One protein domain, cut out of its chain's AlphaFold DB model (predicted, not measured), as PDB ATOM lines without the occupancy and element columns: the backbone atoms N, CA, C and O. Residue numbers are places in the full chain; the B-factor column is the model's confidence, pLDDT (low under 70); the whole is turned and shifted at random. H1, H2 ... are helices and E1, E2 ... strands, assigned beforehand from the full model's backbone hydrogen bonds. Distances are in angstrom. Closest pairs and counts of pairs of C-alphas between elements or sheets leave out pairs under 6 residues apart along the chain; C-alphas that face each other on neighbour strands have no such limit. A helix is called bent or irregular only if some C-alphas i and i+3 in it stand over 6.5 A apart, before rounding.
ATOM      1  N   CYS A   4       5.147 -55.558  26.001       50.25
ATOM      2  CA  CYS A   4       4.277 -55.304  27.153       50.25
ATOM      3  C   CYS A   4       4.951 -55.730  28.468       50.25
ATOM      4  O   CYS A   4       5.609 -56.770  28.528       50.25
ATOM      5  N   GLY A   5       4.794 -54.948  29.539       40.28
ATOM      6  CA  GLY A   5       5.433 -55.212  30.836       40.28
ATOM      7  C   GLY A   5       4.935 -56.499  31.496       40.28
ATOM      8  O   GLY A   5       3.756 -56.816  31.427       40.28
ATOM      9  N   ASN A   6       5.822 -57.290  32.105       40.47
ATOM     10  CA  ASN A   6       5.459 -58.469  32.909       40.47
ATOM     11  C   ASN A   6       5.157 -58.016  34.337       40.47
ATOM     12  O   ASN A   6       6.024 -57.431  34.984       40.47
ATOM     13  N   ARG A   7       3.934 -58.255  34.817       45.00
ATOM     14  CA  ARG A   7       3.627 -58.215  36.245       45.00
ATOM     15  C   ARG A   7       2.807 -59.434  36.619       45.00
ATOM     16  O   ARG A   7       1.916 -59.832  35.871       45.00
ATOM     17  N   ASP A   8       3.205 -60.003  37.746       40.12
ATOM     18  CA  ASP A   8       2.761 -61.282  38.260       40.12
ATOM     19  C   ASP A   8       1.250 -61.377  38.443       40.12
ATOM     20  O   ASP A   8       0.546 -60.428  38.790       40.12
ATOM     21  N   SER A   9       0.796 -62.589  38.168       46.91
ATOM     22  CA  SER A   9      -0.564 -63.082  38.164       46.91
ATOM     23  C   SER A   9      -1.187 -63.131  39.556       46.91
ATOM     24  O   SER A   9      -0.851 -64.011  40.345       46.91
ATOM     25  N   THR A  10      -2.201 -62.297  39.776       38.09
ATOM     26  CA  THR A  10      -3.359 -62.621  40.623       38.09
ATOM     27  C   THR A  10      -4.609 -61.976  40.019       38.09
ATOM     28  O   THR A  10      -4.873 -60.800  40.237       38.09
ATOM     29  N   SER A  11      -5.342 -62.766  39.222       42.19
ATOM     30  CA  SER A  11      -6.766 -62.616  38.856       42.19
ATOM     31  C   SER A  11      -7.282 -61.212  38.480       42.19
ATOM     32  O   SER A  11      -7.774 -60.466  39.322       42.19
ATOM     33  N   GLY A  12      -7.281 -60.932  37.173       40.47
ATOM     34  CA  GLY A  12      -7.932 -59.784  36.531       40.47
ATOM     35  C   GLY A  12      -7.213 -59.397  35.236       40.47
ATOM     36  O   GLY A  12      -5.986 -59.440  35.183       40.47
ATOM     37  N   LEU A  13      -7.948 -59.058  34.167       38.97
ATOM     38  CA  LEU A  13      -7.343 -58.395  33.005       38.97
ATOM     39  C   LEU A  13      -6.856 -57.012  33.465       38.97
ATOM     40  O   LEU A  13      -7.536 -56.346  34.244       38.97
ATOM     41  N   HIS A  14      -5.690 -56.583  32.997       47.12
ATOM     42  CA  HIS A  14      -5.153 -55.261  33.302       47.12
ATOM     43  C   HIS A  14      -4.765 -54.566  32.002       47.12
ATOM     44  O   HIS A  14      -4.150 -55.176  31.127       47.12
ATOM     45  N   ILE A  15      -5.078 -53.275  31.897       47.88
ATOM     46  CA  ILE A  15      -4.439 -52.407  30.910       47.88
ATOM     47  C   ILE A  15      -2.972 -52.303  31.313       47.88
ATOM     48  O   ILE A  15      -2.633 -51.644  32.299       47.88
ATOM     49  N   VAL A  16      -2.104 -53.002  30.586       50.16
ATOM     50  CA  VAL A  16      -0.681 -52.996  30.902       50.16
ATOM     51  C   VAL A  16      -0.007 -51.877  30.124       50.16
ATOM     52  O   VAL A  16      -0.170 -51.789  28.905       50.16
ATOM     53  N   PRO A  17       0.756 -51.017  30.809       50.00
ATOM     54  CA  PRO A  17       1.462 -49.946  30.146       50.00
ATOM     55  C   PRO A  17       2.449 -50.491  29.093       50.00
ATOM     56  O   PRO A  17       3.104 -51.520  29.281       50.00
ATOM     57  N   ILE A  18       2.525 -49.800  27.960       53.56
ATOM     58  CA  ILE A  18       3.391 -50.103  26.823       53.56
ATOM     59  C   ILE A  18       4.833 -49.834  27.248       53.56
ATOM     60  O   ILE A  18       5.165 -48.707  27.609       53.56
ATOM     61  N   CYS A  19       5.703 -50.844  27.232       47.84
ATOM     62  CA  CYS A  19       7.093 -50.669  27.646       47.84
ATOM     63  C   CYS A  19       8.016 -50.656  26.419       47.84
ATOM     64  O   CYS A  19       8.048 -51.589  25.613       47.84
ATOM     65  N   ASN A  20       8.831 -49.608  26.295       42.34
ATOM     66  CA  ASN A  20       9.934 -49.603  25.339       42.34
ATOM     67  C   ASN A  20      11.016 -50.591  25.807       42.34
ATOM     68  O   ASN A  20      11.721 -50.338  26.781       42.34
ATOM     69  N   PHE A  21      11.146 -51.720  25.109       38.56
ATOM     70  CA  PHE A  21      12.310 -52.609  25.189       38.56
ATOM     71  C   PHE A  21      13.198 -52.334  23.966       38.56
ATOM     72  O   PHE A  21      12.654 -52.170  22.874       38.56
ATOM     73  N   PRO A  22      14.535 -52.219  24.117       43.69
ATOM     74  CA  PRO A  22      15.378 -52.925  25.089       43.69
ATOM     75  C   PRO A  22      16.038 -52.038  26.167       43.69
ATOM     76  O   PRO A  22      16.847 -52.522  26.954       43.69
ATOM     77  N   LEU A  23      15.704 -50.748  26.240       44.69
ATOM     78  CA  LEU A  23      16.350 -49.784  27.137       44.69
ATOM     79  C   LEU A  23      15.426 -49.430  28.313       44.69
ATOM     80  O   LEU A  23      14.667 -48.474  28.244       44.69
ATOM     81  N   ASN A  24      15.473 -50.236  29.374       43.28
ATOM     82  CA  ASN A  24      15.021 -49.935  30.740       43.28
ATOM     83  C   ASN A  24      14.016 -48.759  30.957       43.28
ATOM     84  O   ASN A  24      14.398 -47.595  31.049       43.28
ATOM     85  N   ARG A  25      12.786 -49.147  31.343       45.12
ATOM     86  CA  ARG A  25      12.055 -48.623  32.528       45.12
ATOM     87  C   ARG A  25      11.144 -47.398  32.405       45.12
ATOM     88  O   ARG A  25      11.032 -46.649  33.372       45.12
ATOM     89  N   LYS A  26      10.354 -47.259  31.342       47.91
ATOM     90  CA  LYS A  26       9.035 -46.615  31.497       47.91
ATOM     91  C   LYS A  26       7.999 -47.389  30.713       47.91
ATOM     92  O   LYS A  26       7.998 -47.380  29.488       47.91
ATOM     93  N   CYS A  27       7.147 -48.087  31.447       51.69
ATOM     94  CA  CYS A  27       5.898 -48.513  30.871       51.69
ATOM     95  C   CYS A  27       4.996 -47.275  30.870       51.69
ATOM     96  O   CYS A  27       4.732 -46.700  31.926       51.69
ATOM     97  N   VAL A  28       4.589 -46.838  29.684       55.97
ATOM     98  CA  VAL A  28       3.679 -45.709  29.498       55.97
ATOM     99  C   VAL A  28       2.242 -46.215  29.424       55.97
ATOM    100  O   VAL A  28       2.014 -47.283  28.860       55.97
ATOM    101  N   PRO A  29       1.263 -45.499  30.001       62.50
ATOM    102  CA  PRO A  29      -0.147 -45.858  29.853       62.50
ATOM    103  C   PRO A  29      -0.540 -45.953  28.364       62.50
ATOM    104  O   PRO A  29       0.241 -45.527  27.498       62.50
ATOM    105  N   PRO A  30      -1.732 -46.497  28.042       70.75
ATOM    106  CA  PRO A  30      -2.313 -46.301  26.721       70.75
ATOM    107  C   PRO A  30      -2.137 -44.852  26.297       70.75
ATOM    108  O   PRO A  30      -2.402 -43.925  27.066       70.75
ATOM    109  N   HIS A  31      -1.614 -44.670  25.102       79.31
ATOM    110  CA  HIS A  31      -1.357 -43.353  24.563       79.31
ATOM    111  C   HIS A  31      -1.784 -43.341  23.112       79.31
ATOM    112  O   HIS A  31      -1.848 -44.375  22.440       79.31
ATOM    113  N   TYR A  32      -2.092 -42.139  22.657       84.56
ATOM    114  CA  TYR A  32      -2.392 -41.899  21.271       84.56
ATOM    115  C   TYR A  32      -1.358 -40.944  20.699       84.56
ATOM    116  O   TYR A  32      -0.751 -40.149  21.419       84.56
ATOM    117  N   SER A  33      -1.157 -41.048  19.397       84.50
ATOM    118  CA  SER A  33      -0.476 -40.033  18.611       84.50
ATOM    119  C   SER A  33      -1.390 -39.611  17.473       84.50
ATOM    120  O   SER A  33      -2.215 -40.395  17.001       84.50
ATOM    121  N   SER A  34      -1.273 -38.357  17.067       84.06
ATOM    122  CA  SER A  34      -1.918 -37.837  15.874       84.06
ATOM    123  C   SER A  34      -0.843 -37.304  14.938       84.06
ATOM    124  O   SER A  34       0.086 -36.617  15.363       84.06
ATOM    125  N   ASP A  35      -0.943 -37.661  13.667       86.75
ATOM    126  CA  ASP A  35      -0.013 -37.225  12.628       86.75
ATOM    127  C   ASP A  35      -0.775 -36.829  11.358       86.75
ATOM    128  O   ASP A  35      -1.944 -36.472  11.426       86.75
ATOM    129  N   HIS A  36      -0.128 -36.835  10.195       86.25
ATOM    130  CA  HIS A  36      -0.774 -36.516   8.920       86.25
ATOM    131  C   HIS A  36      -1.667 -37.648   8.379       86.25
ATOM    132  O   HIS A  36      -2.464 -37.402   7.476       86.25
ATOM    133  N   SER A  37      -1.548 -38.871   8.902       87.00
ATOM    134  CA  SER A  37      -2.322 -40.040   8.469       87.00
ATOM    135  C   SER A  37      -3.614 -40.193   9.269       87.00
ATOM    136  O   SER A  37      -4.657 -40.538   8.711       87.00
ATOM    137  N   GLY A  38      -3.575 -39.914  10.573       89.50
ATOM    138  CA  GLY A  38      -4.751 -40.050  11.423       89.50
ATOM    139  C   GLY A  38      -4.444 -40.011  12.911       89.50
ATOM    140  O   GLY A  38      -3.462 -39.415  13.355       89.50
ATOM    141  N   ILE A  39      -5.303 -40.684  13.674       88.44
ATOM    142  CA  ILE A  39      -5.116 -40.946  15.100       88.44
ATOM    143  C   ILE A  39      -4.695 -42.402  15.264       88.44
ATOM    144  O   ILE A  39      -5.442 -43.310  14.897       88.44
ATOM    145  N   SER A  40      -3.524 -42.618  15.853       88.38
ATOM    146  CA  SER A  40      -3.024 -43.941  16.215       88.38
ATOM    147  C   SER A  40      -3.182 -44.167  17.714       88.38
ATOM    148  O   SER A  40      -2.555 -43.478  18.519       88.38
ATOM    149  N   LEU A  41      -4.015 -45.133  18.095       86.44
ATOM    150  CA  LEU A  41      -4.196 -45.593  19.468       86.44
ATOM    151  C   LEU A  41      -3.302 -46.802  19.708       86.44
ATOM    152  O   LEU A  41      -3.337 -47.775  18.950       86.44
ATOM    153  N   HIS A  42      -2.535 -46.761  20.789       82.31
ATOM    154  CA  HIS A  42      -1.630 -47.835  21.156       82.31
ATOM    155  C   HIS A  42      -2.007 -48.363  22.535       82.31
ATOM    156  O   HIS A  42      -2.002 -47.620  23.522       82.31
ATOM    157  N   PHE A  43      -2.275 -49.666  22.629       76.75
ATOM    158  CA  PHE A  43      -2.480 -50.345  23.907       76.75
ATOM    159  C   PHE A  43      -2.125 -51.832  23.821       76.75
ATOM    160  O   PHE A  43      -1.991 -52.407  22.743       76.75
ATOM    161  N   CYS A  44      -1.947 -52.462  24.980       73.69
ATOM    162  CA  CYS A  44      -1.674 -53.891  25.082       73.69
ATOM    163  C   CYS A  44      -2.790 -54.598  25.845       73.69
ATOM    164  O   CYS A  44      -3.187 -54.133  26.916       73.69
ATOM    165  N   LEU A  45      -3.247 -55.738  25.322       69.69
ATOM    166  CA  LEU A  45      -4.133 -56.647  26.043       69.69
ATOM    167  C   LEU A  45      -3.330 -57.825  26.597       69.69
ATOM    168  O   LEU A  45      -2.497 -58.412  25.901       69.69
ATOM    169  N   MET A  46      -3.608 -58.188  27.849       60.84
ATOM    170  CA  MET A  46      -3.054 -59.376  28.501       60.84
ATOM    171  C   MET A  46      -4.131 -60.121  29.292       60.84
ATOM    172  O   MET A  46      -4.789 -59.501  30.121       60.84
ATOM    173  N   GLY A  47      -4.223 -61.446  29.136       54.56
ATOM    174  CA  GLY A  47      -5.082 -62.321  29.954       54.56
ATOM    175  C   GLY A  47      -6.468 -62.619  29.361       54.56
ATOM    176  O   GLY A  47      -6.721 -62.359  28.187       54.56
ATOM    177  N   SER A  48      -7.359 -63.196  30.177       52.84
ATOM    178  CA  SER A  48      -8.760 -63.504  29.841       52.84
ATOM    179  C   SER A  48      -9.683 -62.310  30.107       52.84
ATOM    180  O   SER A  48      -9.578 -61.700  31.172       52.84
ATOM    181  N   GLU A  49     -10.576 -61.990  29.162       55.66
ATOM    182  CA  GLU A  49     -11.454 -60.807  29.187       55.66
ATOM    183  C   GLU A  49     -12.125 -60.579  30.555       55.66
ATOM    184  O   GLU A  49     -12.778 -61.467  31.097       55.66
ATOM    185  N   ASN A  50     -11.983 -59.368  31.106       60.84
ATOM    186  CA  ASN A  50     -12.784 -58.893  32.233       60.84
ATOM    187  C   ASN A  50     -13.501 -57.607  31.801       60.84
ATOM    188  O   ASN A  50     -12.865 -56.676  31.295       60.84
ATOM    189  N   GLU A  51     -14.814 -57.572  32.011       63.91
ATOM    190  CA  GLU A  51     -15.731 -56.490  31.647       63.91
ATOM    191  C   GLU A  51     -15.229 -55.106  32.091       63.91
ATOM    192  O   GLU A  51     -15.208 -54.167  31.296       63.91
ATOM    193  N   ASN A  52     -14.670 -54.994  33.299       66.25
ATOM    194  CA  ASN A  52     -14.152 -53.724  33.828       66.25
ATOM    195  C   ASN A  52     -12.991 -53.140  33.005       66.25
ATOM    196  O   ASN A  52     -12.830 -51.919  32.903       66.25
ATOM    197  N   THR A  53     -12.168 -54.000  32.399       67.12
ATOM    198  CA  THR A  53     -11.046 -53.543  31.568       67.12
ATOM    199  C   THR A  53     -11.511 -53.105  30.188       67.12
ATOM    200  O   THR A  53     -11.003 -52.121  29.655       67.12
ATOM    201  N   LEU A  54     -12.517 -53.787  29.639       72.31
ATOM    202  CA  LEU A  54     -13.161 -53.384  28.391       72.31
ATOM    203  C   LEU A  54     -13.854 -52.028  28.550       72.31
ATOM    204  O   LEU A  54     -13.671 -51.156  27.708       72.31
ATOM    205  N   ILE A  55     -14.549 -51.810  29.671       78.12
ATOM    206  CA  ILE A  55     -15.152 -50.512  30.008       78.12
ATOM    207  C   ILE A  55     -14.080 -49.419  30.077       78.12
ATOM    208  O   ILE A  55     -14.236 -48.356  29.476       78.12
ATOM    209  N   SER A  56     -12.964 -49.683  30.762       78.06
ATOM    210  CA  SER A  56     -11.858 -48.722  30.877       78.06
ATOM    211  C   SER A  56     -11.250 -48.372  29.514       78.06
ATOM    212  O   SER A  56     -10.916 -47.216  29.265       78.06
ATOM    213  N   LEU A  57     -11.143 -49.352  28.613       79.12
ATOM    214  CA  LEU A  57     -10.641 -49.149  27.257       79.12
ATOM    215  C   LEU A  57     -11.638 -48.376  26.379       79.12
ATOM    216  O   LEU A  57     -11.224 -47.468  25.662       79.12
ATOM    217  N   CYS A  58     -12.935 -48.684  26.465       84.44
ATOM    218  CA  CYS A  58     -13.985 -47.900  25.810       84.44
ATOM    219  C   CYS A  58     -13.925 -46.435  26.242       84.44
ATOM    220  O   CYS A  58     -13.880 -45.556  25.387       84.44
ATOM    221  N   ASN A  59     -13.863 -46.176  27.552       85.75
ATOM    222  CA  ASN A  59     -13.784 -44.817  28.087       85.75
ATOM    223  C   ASN A  59     -12.541 -44.083  27.574       85.75
ATOM    224  O   ASN A  59     -12.652 -42.959  27.101       85.75
ATOM    225  N   TYR A  60     -11.382 -44.749  27.568       85.19
ATOM    226  CA  TYR A  60     -10.160 -44.190  26.991       85.19
ATOM    227  C   TYR A  60     -10.331 -43.802  25.512       85.19
ATOM    228  O   TYR A  60      -9.956 -42.700  25.120       85.19
ATOM    229  N   ILE A  61     -10.916 -44.680  24.688       86.69
ATOM    230  CA  ILE A  61     -11.167 -44.397  23.266       86.69
ATOM    231  C   ILE A  61     -12.105 -43.192  23.118       86.69
ATOM    232  O   ILE A  61     -11.826 -42.303  22.317       86.69
ATOM    233  N   VAL A  62     -13.191 -43.144  23.897       88.75
ATOM    234  CA  VAL A  62     -14.142 -42.022  23.902       88.75
ATOM    235  C   VAL A  62     -13.436 -40.713  24.244       88.75
ATOM    236  O   VAL A  62     -13.572 -39.750  23.492       88.75
ATOM    237  N   ASP A  63     -12.643 -40.687  25.317       87.19
ATOM    238  CA  ASP A  63     -11.940 -39.488  25.779       87.19
ATOM    239  C   ASP A  63     -10.935 -38.980  24.734       87.19
ATOM    240  O   ASP A  63     -10.877 -37.782  24.445       87.19
ATOM    241  N   VAL A  64     -10.169 -39.886  24.112       86.19
ATOM    242  CA  VAL A  64      -9.226 -39.520  23.046       86.19
ATOM    243  C   VAL A  64      -9.964 -38.933  21.851       86.19
ATOM    244  O   VAL A  64      -9.613 -37.847  21.390       86.19
ATOM    245  N   LEU A  65     -10.999 -39.614  21.359       86.19
ATOM    246  CA  LEU A  65     -11.755 -39.146  20.200       86.19
ATOM    247  C   LEU A  65     -12.429 -37.802  20.471       86.19
ATOM    248  O   LEU A  65     -12.363 -36.921  19.618       86.19
ATOM    249  N   GLN A  66     -12.993 -37.615  21.666       87.19
ATOM    250  CA  GLN A  66     -13.601 -36.355  22.082       87.19
ATOM    251  C   GLN A  66     -12.579 -35.212  22.165       87.19
ATOM    252  O   GLN A  66     -12.911 -34.069  21.856       87.19
ATOM    253  N   SER A  67     -11.334 -35.508  22.561       85.00
ATOM    254  CA  SER A  67     -10.259 -34.508  22.632       85.00
ATOM    255  C   SER A  67      -9.784 -34.022  21.259       85.00
ATOM    256  O   SER A  67      -9.270 -32.911  21.146       85.00
ATOM    257  N   VAL A  68      -9.969 -34.841  20.219       83.50
ATOM    258  CA  VAL A  68      -9.549 -34.526  18.850       83.50
ATOM    259  C   VAL A  68     -10.694 -33.942  18.029       83.50
ATOM    260  O   VAL A  68     -10.474 -33.035  17.226       83.50
ATOM    261  N   TYR A  69     -11.917 -34.434  18.228       81.94
ATOM    262  CA  TYR A  69     -13.089 -33.945  17.519       81.94
ATOM    263  C   TYR A  69     -14.341 -33.957  18.412       81.94
ATOM    264  O   TYR A  69     -14.595 -34.951  19.095       81.94
ATOM    265  N   PRO A  70     -15.176 -32.899  18.386       83.06
ATOM    266  CA  PRO A  70     -16.331 -32.758  19.273       83.06
ATOM    267  C   PRO A  70     -17.538 -33.584  18.795       83.06
ATOM    268  O   PRO A  70     -18.612 -33.045  18.537       83.06
ATOM    269  N   PHE A  71     -17.375 -34.897  18.643       83.12
ATOM    270  CA  PHE A  71     -18.501 -35.790  18.390       83.12
ATOM    271  C   PHE A  71     -19.418 -35.891  19.609       83.12
ATOM    272  O   PHE A  71     -18.997 -35.731  20.757       83.12
ATOM    273  N   GLU A  72     -20.681 -36.223  19.357       85.31
ATOM    274  CA  GLU A  72     -21.633 -36.504  20.420       85.31
ATOM    275  C   GLU A  72     -21.198 -37.719  21.245       85.31
ATOM    276  O   GLU A  72     -20.757 -38.745  20.721       85.31
ATOM    277  N   ARG A  73     -21.367 -37.625  22.566       84.31
ATOM    278  CA  ARG A  73     -20.927 -38.673  23.496       84.31
ATOM    279  C   ARG A  73     -21.594 -40.021  23.222       84.31
ATOM    280  O   ARG A  73     -20.946 -41.056  23.366       84.31
ATOM    281  N   HIS A  74     -22.865 -40.015  22.815       85.31
ATOM    282  CA  HIS A  74     -23.570 -41.247  22.469       85.31
ATOM    283  C   HIS A  74     -22.928 -41.927  21.258       85.31
ATOM    284  O   HIS A  74     -22.641 -43.125  21.317       85.31
ATOM    285  N   PHE A  75     -22.646 -41.164  20.200       85.62
ATOM    286  CA  PHE A  75     -21.946 -41.671  19.028       85.62
ATOM    287  C   PHE A  75     -20.594 -42.280  19.410       85.62
ATOM    288  O   PHE A  75     -20.316 -43.426  19.056       85.62
ATOM    289  N   LEU A  76     -19.784 -41.550  20.182       87.81
ATOM    290  CA  LEU A  76     -18.461 -42.009  20.606       87.81
ATOM    291  C   LEU A  76     -18.532 -43.316  21.399       87.81
ATOM    292  O   LEU A  76     -17.751 -44.226  21.133       87.81
ATOM    293  N   SER A  77     -19.491 -43.435  22.320       88.00
ATOM    294  CA  SER A  77     -19.691 -44.656  23.105       88.00
ATOM    295  C   SER A  77     -20.136 -45.840  22.241       88.00
ATOM    296  O   SER A  77     -19.690 -46.966  22.457       88.00
ATOM    297  N   SER A  78     -21.012 -45.610  21.260       87.19
ATOM    298  CA  SER A  78     -21.445 -46.650  20.320       87.19
ATOM    299  C   SER A  78     -20.295 -47.096  19.417       87.19
ATOM    300  O   SER A  78     -20.111 -48.292  19.182       87.19
ATOM    301  N   PHE A  79     -19.501 -46.141  18.928       88.56
ATOM    302  CA  PHE A  79     -18.326 -46.407  18.110       88.56
ATOM    303  C   PHE A  79     -17.253 -47.169  18.892       88.56
ATOM    304  O   PHE A  79     -16.754 -48.171  18.386       88.56
ATOM    305  N   SER A  80     -16.934 -46.762  20.126       89.12
ATOM    306  CA  SER A  80     -15.916 -47.434  20.943       89.12
ATOM    307  C   SER A  80     -16.271 -48.895  21.205       89.12
ATOM    308  O   SER A  80     -15.413 -49.760  21.061       89.12
ATOM    309  N   SER A  81     -17.538 -49.189  21.513       87.44
ATOM    310  CA  SER A  81     -18.000 -50.566  21.724       87.44
ATOM    311  C   SER A  81     -17.877 -51.406  20.453       87.44
ATOM    312  O   SER A  81     -17.310 -52.493  20.491       87.44
ATOM    313  N   ARG A  82     -18.312 -50.876  19.300       88.75
ATOM    314  CA  ARG A  82     -18.179 -51.570  18.006       88.75
ATOM    315  C   ARG A  82     -16.725 -51.795  17.610       88.75
ATOM    316  O   ARG A  82     -16.388 -52.858  17.100       88.75
ATOM    317  N   LEU A  83     -15.866 -50.808  17.850       88.06
ATOM    318  CA  LEU A  83     -14.432 -50.930  17.624       88.06
ATOM    319  C   LEU A  83     -13.843 -52.053  18.476       88.06
ATOM    320  O   LEU A  83     -13.087 -52.863  17.949       88.06
ATOM    321  N   LEU A  84     -14.217 -52.153  19.754       82.81
ATOM    322  CA  LEU A  84     -13.781 -53.271  20.588       82.81
ATOM    323  C   LEU A  84     -14.304 -54.618  20.088       82.81
ATOM    324  O   LEU A  84     -13.541 -55.581  20.082       82.81
ATOM    325  N   ASP A  85     -15.550 -54.694  19.631       84.88
ATOM    326  CA  ASP A  85     -16.093 -55.929  19.060       84.88
ATOM    327  C   ASP A  85     -15.320 -56.368  17.808       84.88
ATOM    328  O   ASP A  85     -15.003 -57.548  17.669       84.88
ATOM    329  N   GLU A  86     -14.954 -55.442  16.916       85.94
ATOM    330  CA  GLU A  86     -14.105 -55.755  15.756       85.94
ATOM    331  C   GLU A  86     -12.706 -56.202  16.178       85.94
ATOM    332  O   GLU A  86     -12.207 -57.229  15.720       85.94
ATOM    333  N   VAL A  87     -12.094 -55.494  17.127       79.94
ATOM    334  CA  VAL A  87     -10.796 -55.863  17.702       79.94
ATOM    335  C   VAL A  87     -10.816 -57.307  18.243       79.94
ATOM    336  O   VAL A  87      -9.854 -58.044  18.016       79.94
ATOM    337  N   LYS A  88     -11.910 -57.743  18.885       77.69
ATOM    338  CA  LYS A  88     -12.085 -59.116  19.399       77.69
ATOM    339  C   LYS A  88     -12.258 -60.174  18.306       77.69
ATOM    340  O   LYS A  88     -11.834 -61.313  18.490       77.69
ATOM    341  N   LYS A  89     -12.884 -59.829  17.175       78.62
ATOM    342  CA  LYS A  89     -13.134 -60.768  16.065       78.62
ATOM    343  C   LYS A  89     -11.858 -61.195  15.345       78.62
ATOM    344  O   LYS A  89     -11.847 -62.239  14.694       78.62
ATOM    345  N   HIS A  90     -10.785 -60.412  15.435       72.62
ATOM    346  CA  HIS A  90      -9.559 -60.698  14.702       72.62
ATOM    347  C   HIS A  90      -8.621 -61.653  15.472       72.62
ATOM    348  O   HIS A  90      -8.087 -61.301  16.525       72.62
ATOM    349  N   PRO A  91      -8.327 -62.855  14.928       52.81
ATOM    350  CA  PRO A  91      -7.648 -63.954  15.632       52.81
ATOM    351  C   PRO A  91      -6.151 -63.732  15.915       52.81
ATOM    352  O   PRO A  91      -5.473 -64.629  16.414       52.81
ATOM    353  N   PHE A  92      -5.622 -62.530  15.672       52.88
ATOM    354  CA  PHE A  92      -4.325 -62.108  16.213       52.88
ATOM    355  C   PHE A  92      -4.340 -62.021  17.748       52.88
ATOM    356  O   PHE A  92      -3.286 -61.914  18.368       52.88
ATOM    357  N   TYR A  93      -5.526 -62.093  18.362       50.50
ATOM    358  CA  TYR A  93      -5.719 -61.817  19.774       50.50
ATOM    359  C   TYR A  93      -5.148 -62.841  20.754       50.50
ATOM    360  O   TYR A  93      -4.812 -62.449  21.869       50.50
ATOM    361  N   VAL A  94      -4.996 -64.123  20.401       50.09
ATOM    362  CA  VAL A  94      -4.668 -65.139  21.424       50.09
ATOM    363  C   VAL A  94      -3.735 -66.240  20.919       50.09
ATOM    364  O   VAL A  94      -4.017 -67.427  21.050       50.09
ATOM    365  N   LYS A  95      -2.580 -65.879  20.351       43.41
ATOM    366  CA  LYS A  95      -1.463 -66.842  20.214       43.41
ATOM    367  C   LYS A  95      -0.365 -66.671  21.268       43.41
ATOM    368  O   LYS A  95       0.672 -67.317  21.176       43.41
ATOM    369  N   GLY A  96      -0.593 -65.854  22.296       51.31
ATOM    370  CA  GLY A  96       0.351 -65.684  23.395       51.31
ATOM    371  C   GLY A  96      -0.226 -64.901  24.577       51.31
ATOM    372  O   GLY A  96      -1.321 -64.355  24.479       51.31
ATOM    373  N   PRO A  97       0.510 -64.815  25.697       54.44
ATOM    374  CA  PRO A  97       0.048 -64.160  26.927       54.44
ATOM    375  C   PRO A  97      -0.129 -62.631  26.810       54.44
ATOM    376  O   PRO A  97      -0.553 -61.993  27.774       54.44
ATOM    377  N   ARG A  98       0.272 -62.021  25.681       61.69
ATOM    378  CA  ARG A  98       0.396 -60.568  25.470       61.69
ATOM    379  C   ARG A  98       0.188 -60.229  23.994       61.69
ATOM    380  O   ARG A  98       0.925 -60.760  23.163       61.69
ATOM    381  N   THR A  99      -0.708 -59.290  23.691       68.62
ATOM    382  CA  THR A  99      -0.940 -58.822  22.315       68.62
ATOM    383  C   THR A  99      -0.931 -57.298  22.268       68.62
ATOM    384  O   THR A  99      -1.750 -56.637  22.910       68.62
ATOM    385  N   MET A 100       0.010 -56.736  21.502       75.88
ATOM    386  CA  MET A 100       0.019 -55.311  21.180       75.88
ATOM    387  C   MET A 100      -1.055 -55.034  20.128       75.88
ATOM    388  O   MET A 100      -1.115 -55.714  19.099       75.88
ATOM    389  N   VAL A 101      -1.876 -54.024  20.382       78.50
ATOM    390  CA  VAL A 101      -2.902 -53.559  19.456       78.50
ATOM    391  C   VAL A 101      -2.608 -52.111  19.103       78.50
ATOM    392  O   VAL A 101      -2.482 -51.241  19.966       78.50
ATOM    393  N   VAL A 102      -2.463 -51.880  17.805       83.81
ATOM    394  CA  VAL A 102      -2.359 -50.558  17.205       83.81
ATOM    395  C   VAL A 102      -3.611 -50.340  16.377       83.81
ATOM    396  O   VAL A 102      -3.919 -51.153  15.510       83.81
ATOM    397  N   ILE A 103      -4.332 -49.260  16.657       87.81
ATOM    398  CA  ILE A 103      -5.530 -48.872  15.916       87.81
ATOM    399  C   ILE A 103      -5.248 -47.538  15.243       87.81
ATOM    400  O   ILE A 103      -5.053 -46.551  15.941       87.81
ATOM    401  N   LEU A 104      -5.251 -47.496  13.914       90.94
ATOM    402  CA  LEU A 104      -5.183 -46.257  13.145       90.94
ATOM    403  C   LEU A 104      -6.571 -45.918  12.600       90.94
ATOM    404  O   LEU A 104      -7.153 -46.684  11.832       90.94
ATOM    405  N   ILE A 105      -7.077 -44.750  12.988       90.94
ATOM    406  CA  ILE A 105      -8.293 -44.146  12.445       90.94
ATOM    407  C   ILE A 105      -7.854 -42.991  11.547       90.94
ATOM    408  O   ILE A 105      -7.327 -41.988  12.032       90.94
ATOM    409  N   GLU A 106      -8.028 -43.148  10.239       90.31
ATOM    410  CA  GLU A 106      -7.517 -42.196   9.251       90.31
ATOM    411  C   GLU A 106      -8.316 -40.882   9.253       90.31
ATOM    412  O   GLU A 106      -9.537 -40.880   9.444       90.31
ATOM    413  N   TRP A 107      -7.661 -39.749   8.971       87.69
ATOM    414  CA  TRP A 107      -8.362 -38.456   8.865       87.69
ATOM    415  C   TRP A 107      -9.429 -38.446   7.779       87.69
ATOM    416  O   TRP A 107     -10.461 -37.793   7.939       87.69
ATOM    417  N   ILE A 108      -9.209 -39.192   6.693       88.50
ATOM    418  CA  ILE A 108     -10.212 -39.352   5.642       88.50
ATOM    419  C   ILE A 108     -11.479 -40.016   6.187       88.50
ATOM    420  O   ILE A 108     -12.568 -39.550   5.877       88.50
ATOM    421  N   SER A 109     -11.362 -41.000   7.086       87.94
ATOM    422  CA  SER A 109     -12.516 -41.610   7.753       87.94
ATOM    423  C   SER A 109     -13.275 -40.601   8.621       87.94
ATOM    424  O   SER A 109     -14.506 -40.590   8.609       87.94
ATOM    425  N   PHE A 110     -12.568 -39.710   9.329       84.62
ATOM    426  CA  PHE A 110     -13.207 -38.618  10.075       84.62
ATOM    427  C   PHE A 110     -13.933 -37.641   9.150       84.62
ATOM    428  O   PHE A 110     -15.085 -37.298   9.405       84.62
ATOM    429  N   ALA A 111     -13.291 -37.219   8.059       84.69
ATOM    430  CA  ALA A 111     -13.904 -36.331   7.078       84.69
ATOM    431  C   ALA A 111     -15.161 -36.962   6.463       84.69
ATOM    432  O   ALA A 111     -16.206 -36.312   6.401       84.69
ATOM    433  N   THR A 112     -15.093 -38.243   6.089       84.50
ATOM    434  CA  THR A 112     -16.240 -39.006   5.588       84.50
ATOM    435  C   THR A 112     -17.371 -39.021   6.604       84.50
ATOM    436  O   THR A 112     -18.500 -38.710   6.240       84.50
ATOM    437  N   LEU A 113     -17.088 -39.301   7.877       82.31
ATOM    438  CA  LEU A 113     -18.097 -39.297   8.933       82.31
ATOM    439  C   LEU A 113     -18.771 -37.922   9.091       82.31
ATOM    440  O   LEU A 113     -19.996 -37.843   9.171       82.31
ATOM    441  N   ILE A 114     -17.991 -36.837   9.094       80.62
ATOM    442  CA  ILE A 114     -18.501 -35.460   9.226       80.62
ATOM    443  C   ILE A 114     -19.420 -35.101   8.057       80.62
ATOM    444  O   ILE A 114     -20.490 -34.522   8.253       80.62
ATOM    445  N   VAL A 115     -19.014 -35.443   6.832       81.69
ATOM    446  CA  VAL A 115     -19.831 -35.231   5.630       81.69
ATOM    447  C   VAL A 115     -21.105 -36.072   5.699       81.69
ATOM    448  O   VAL A 115     -22.190 -35.570   5.402       81.69
ATOM    449  N   SER A 116     -20.994 -37.323   6.146       80.25
ATOM    450  CA  SER A 116     -22.123 -38.241   6.280       80.25
ATOM    451  C   SER A 116     -23.178 -37.728   7.250       80.25
ATOM    452  O   SER A 116     -24.365 -37.777   6.936       80.25
ATOM    453  N   PHE A 117     -22.746 -37.174   8.389       75.50
ATOM    454  CA  PHE A 117     -23.625 -36.557   9.381       75.50
ATOM    455  C   PHE A 117     -24.434 -35.402   8.792       75.50
ATOM    456  O   PHE A 117     -25.639 -35.314   9.001       75.50
ATOM    457  N   ARG A 118     -23.796 -34.545   7.987       75.88
ATOM    458  CA  ARG A 118     -24.478 -33.416   7.334       75.88
ATOM    459  C   ARG A 118     -25.471 -33.854   6.260       75.88
ATOM    460  O   ARG A 118     -26.457 -33.164   6.034       75.88
ATOM    461  N   ASN A 119     -25.200 -34.982   5.610       75.62
ATOM    462  CA  ASN A 119     -25.953 -35.457   4.452       75.62
ATOM    463  C   ASN A 119     -26.874 -36.647   4.771       75.62
ATOM    464  O   ASN A 119     -27.432 -37.237   3.848       75.62
ATOM    465  N   THR A 120     -27.012 -37.037   6.046       71.44
ATOM    466  CA  THR A 120     -27.820 -38.191   6.504       71.44
ATOM    467  C   THR A 120     -27.529 -39.492   5.748       71.44
ATOM    468  O   THR A 120     -28.407 -40.314   5.503       71.44
ATOM    469  N   THR A 121     -26.279 -39.667   5.328       73.12
ATOM    470  CA  THR A 121     -25.836 -40.856   4.592       73.12
ATOM    471  C   THR A 121     -25.230 -41.864   5.561       73.12
ATOM    472  O   THR A 121     -24.765 -41.500   6.644       73.12
ATOM    473  N   SER A 122     -25.249 -43.145   5.195       75.38
ATOM    474  CA  SER A 122     -24.556 -44.179   5.965       75.38
ATOM    475  C   SER A 122     -23.045 -43.979   5.861       75.38
ATOM    476  O   SER A 122     -22.499 -43.993   4.758       75.38
ATOM    477  N   ALA A 123     -22.369 -43.842   7.003       79.56
ATOM    478  CA  ALA A 123     -20.914 -43.762   7.071       79.56
ATOM    479  C   ALA A 123     -20.303 -45.076   7.547       79.56
ATOM    480  O   ALA A 123     -20.803 -45.736   8.461       79.56
ATOM    481  N   TYR A 124     -19.143 -45.385   6.981       84.81
ATOM    482  CA  TYR A 124     -18.218 -46.368   7.518       84.81
ATOM    483  C   TYR A 124     -16.923 -45.648   7.854       84.81
ATOM    484  O   TYR A 124     -16.433 -44.842   7.062       84.81
ATOM    485  N   ILE A 125     -16.370 -45.942   9.023       86.06
ATOM    486  CA  ILE A 125     -15.021 -45.512   9.370       86.06
ATOM    487  C   ILE A 125     -14.100 -46.663   9.012       86.06
ATOM    488  O   ILE A 125     -14.245 -47.762   9.552       86.06
ATOM    489  N   ASN A 126     -13.162 -46.406   8.103       88.38
ATOM    490  CA  ASN A 126     -12.048 -47.311   7.895       88.38
ATOM    491  C   ASN A 126     -11.091 -47.197   9.078       88.38
ATOM    492  O   ASN A 126     -10.638 -46.097   9.420       88.38
ATOM    493  N   VAL A 127     -10.820 -48.336   9.700       86.88
ATOM    494  CA  VAL A 127      -9.927 -48.473  10.839       86.88
ATOM    495  C   VAL A 127      -8.930 -49.576  10.533       86.88
ATOM    496  O   VAL A 127      -9.312 -50.679  10.149       86.88
ATOM    497  N   LYS A 128      -7.646 -49.298  10.737       88.00
ATOM    498  CA  LYS A 128      -6.588 -50.302  10.611       88.00
ATOM    499  C   LYS A 128      -6.233 -50.829  11.988       88.00
ATOM    500  O   LYS A 128      -5.746 -50.074  12.825       88.00
ATOM    501  N   ILE A 129      -6.461 -52.115  12.221       85.25
ATOM    502  CA  ILE A 129      -6.093 -52.812  13.454       85.25
ATOM    503  C   ILE A 129      -4.857 -53.659  13.150       85.25
ATOM    504  O   ILE A 129      -4.936 -54.696  12.490       85.25
ATOM    505  N   ASN A 130      -3.696 -53.214  13.629       81.88
ATOM    506  CA  ASN A 130      -2.377 -53.737  13.277       81.88
ATOM    507  C   ASN A 130      -2.139 -53.731  11.752       81.88
ATOM    508  O   ASN A 130      -1.693 -52.727  11.205       81.88
ATOM    509  N   SER A 131      -2.435 -54.839  11.068       79.69
ATOM    510  CA  SER A 131      -2.282 -54.997   9.612       79.69
ATOM    511  C   SER A 131      -3.599 -55.307   8.895       79.69
ATOM    512  O   SER A 131      -3.580 -55.620   7.709       79.69
ATOM    513  N   ILE A 132      -4.727 -55.277   9.605       83.44
ATOM    514  CA  ILE A 132      -6.048 -55.597   9.061       83.44
ATOM    515  C   ILE A 132      -6.837 -54.310   8.892       83.44
ATOM    516  O   ILE A 132      -6.883 -53.495   9.811       83.44
ATOM    517  N   GLU A 133      -7.483 -54.154   7.744       87.88
ATOM    518  CA  GLU A 133      -8.437 -53.076   7.507       87.88
ATOM    519  C   GLU A 133      -9.852 -53.534   7.870       87.88
ATOM    520  O   GLU A 133     -10.296 -54.613   7.469       87.88
ATOM    521  N   CYS A 134     -10.556 -52.703   8.633       88.12
ATOM    522  CA  CYS A 134     -11.893 -52.964   9.146       88.12
ATOM    523  C   CYS A 134     -12.781 -51.758   8.835       88.12
ATOM    524  O   CYS A 134     -12.436 -50.622   9.161       88.12
ATOM    525  N   LEU A 135     -13.956 -51.998   8.255       87.44
ATOM    526  CA  LEU A 135     -14.964 -50.959   8.063       87.44
ATOM    527  C   LEU A 135     -15.983 -51.030   9.194       87.44
ATOM    528  O   LEU A 135     -16.763 -51.979   9.277       87.44
ATOM    529  N   ILE A 136     -16.002 -50.009  10.047       87.69
ATOM    530  CA  ILE A 136     -16.930 -49.944  11.173       87.69
ATOM    531  C   ILE A 136     -18.143 -49.101  10.775       87.69
ATOM    532  O   ILE A 136     -17.994 -47.893  10.554       87.69
ATOM    533  N   PRO A 137     -19.349 -49.695  10.695       84.62
ATOM    534  CA  PRO A 137     -20.560 -48.948  10.396       84.62
ATOM    535  C   PRO A 137     -20.871 -47.974  11.530       84.62
ATOM    536  O   PRO A 137     -21.051 -48.371  12.689       84.62
ATOM    537  N   CYS A 138     -20.983 -46.705  11.163       77.38
ATOM    538  CA  CYS A 138     -21.300 -45.603  12.051       77.38
ATOM    539  C   CYS A 138     -22.774 -45.255  11.894       77.38
ATOM    540  O   CYS A 138     -23.181 -44.639  10.912       77.38
ATOM    541  N   ILE A 139     -23.582 -45.695  12.859       65.00
ATOM    542  CA  ILE A 139     -24.985 -45.298  12.932       65.00
ATOM    543  C   ILE A 139     -25.020 -43.953  13.650       65.00
ATOM    544  O   ILE A 139     -24.744 -43.877  14.846       65.00
TER     545      ILE A 139
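What this domain is: This is residues 4 to 139 of the 141 residues of an uncharacterized protein of Methanolobus tindarius DSM 2278 (UniProt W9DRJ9). A twisted wall of five antiparallel strands has two long helices, H1 and H2, crossing each other over one face, while H4 sits beside the strands on the opposite face. H4 and the loop round Asp 8 lie at opposite ends of the elongated whole, and residues 4 to 30 make a long opening stretch with no named element. The printed part has 136 residues with four named helices and five named strands, in the order E1 E2 H1 H2 H3 E3 H4 E4 E5; the sheet's order is E1 E2 E3 E4 E5, and the class is mixed, helices and strands. It is compact, with a radius of gyration of the C-alphas of 15.6 A, and spans 51 by 29 by 25 A.

How they stand to each other: Inner strands E2, residues 38 to 45, and E3, residues 99 to 106, are antiparallel at 164 degrees, with N 41 and O 103 2.8 A apart, within hydrogen-bond range. Edge strand E1, residues 31 to 34, forms a hairpin with E2, with N 40 and O 33 at 2.8 A. Beyond E3, E4, residues 123 to 129, is its antiparallel neighbour, with N 104 and O 128 at 2.8 A. E4 forms a hairpin with edge strand E5, residues 132 to 138, with N 134 and O 127 at 2.8 A. H1, residues 51 to 68, is over E1 and E2 at a height over the sheet of 10.2 A and runs along the strands, at 17 degrees to E2 on the local plane. H2, residues 73 to 89, on the same face, is over E4 at a height of 5.9 A and runs slantwise to the strands, at 46 degrees to E4 on the local plane. With the sheet, H1 and H2 make two layers, helices on one face of a sheet. H1 and H2 touch, closest at the C-alphas of Cys 58 and Ser 80, 5.3 A, at a steep tilt of 55 degrees, opposite ways. H4, residues 107 to 119, is on the opposite face at a height of 4.9 A, over none of the strands, but only just: 2 of its C-alphas fall on E3. The closest C-alphas of H4 and E4 are those of Ser 109 and Ile 125, 4.9 A. H3, residues 91 to 94, only grazes the sheet. In H1, H2 and H4 every O i to N i+4 pair is within hydrogen-bond range; H3 is too short for such a pair.

Where its parts are: E1 begins at C-alpha 31 (-1.357, -43.353, 24.563) and is 10.3 A long. E2 and E3 are each 22.1 A long, H1 26.2 A, H2 24.6 A, H4 18.4 A, and E4 and E5 each 18.5 A. H3 is irregular, only just: C-alphas 91 and 94 are 6.6 A apart. E5 ends at C-alpha 138 (-21.300, -45.603, 12.051).

The domain as a whole: The C-alphas farthest apart are those of Asp 8 and Asn 119, 51.3 A. The printed part has no cut, and the links between named elements are tight. The mean pLDDT of the printed part is 72.8; it is under 70 in residues 4 to 29, 45 to 53, 91 to 99 and 139.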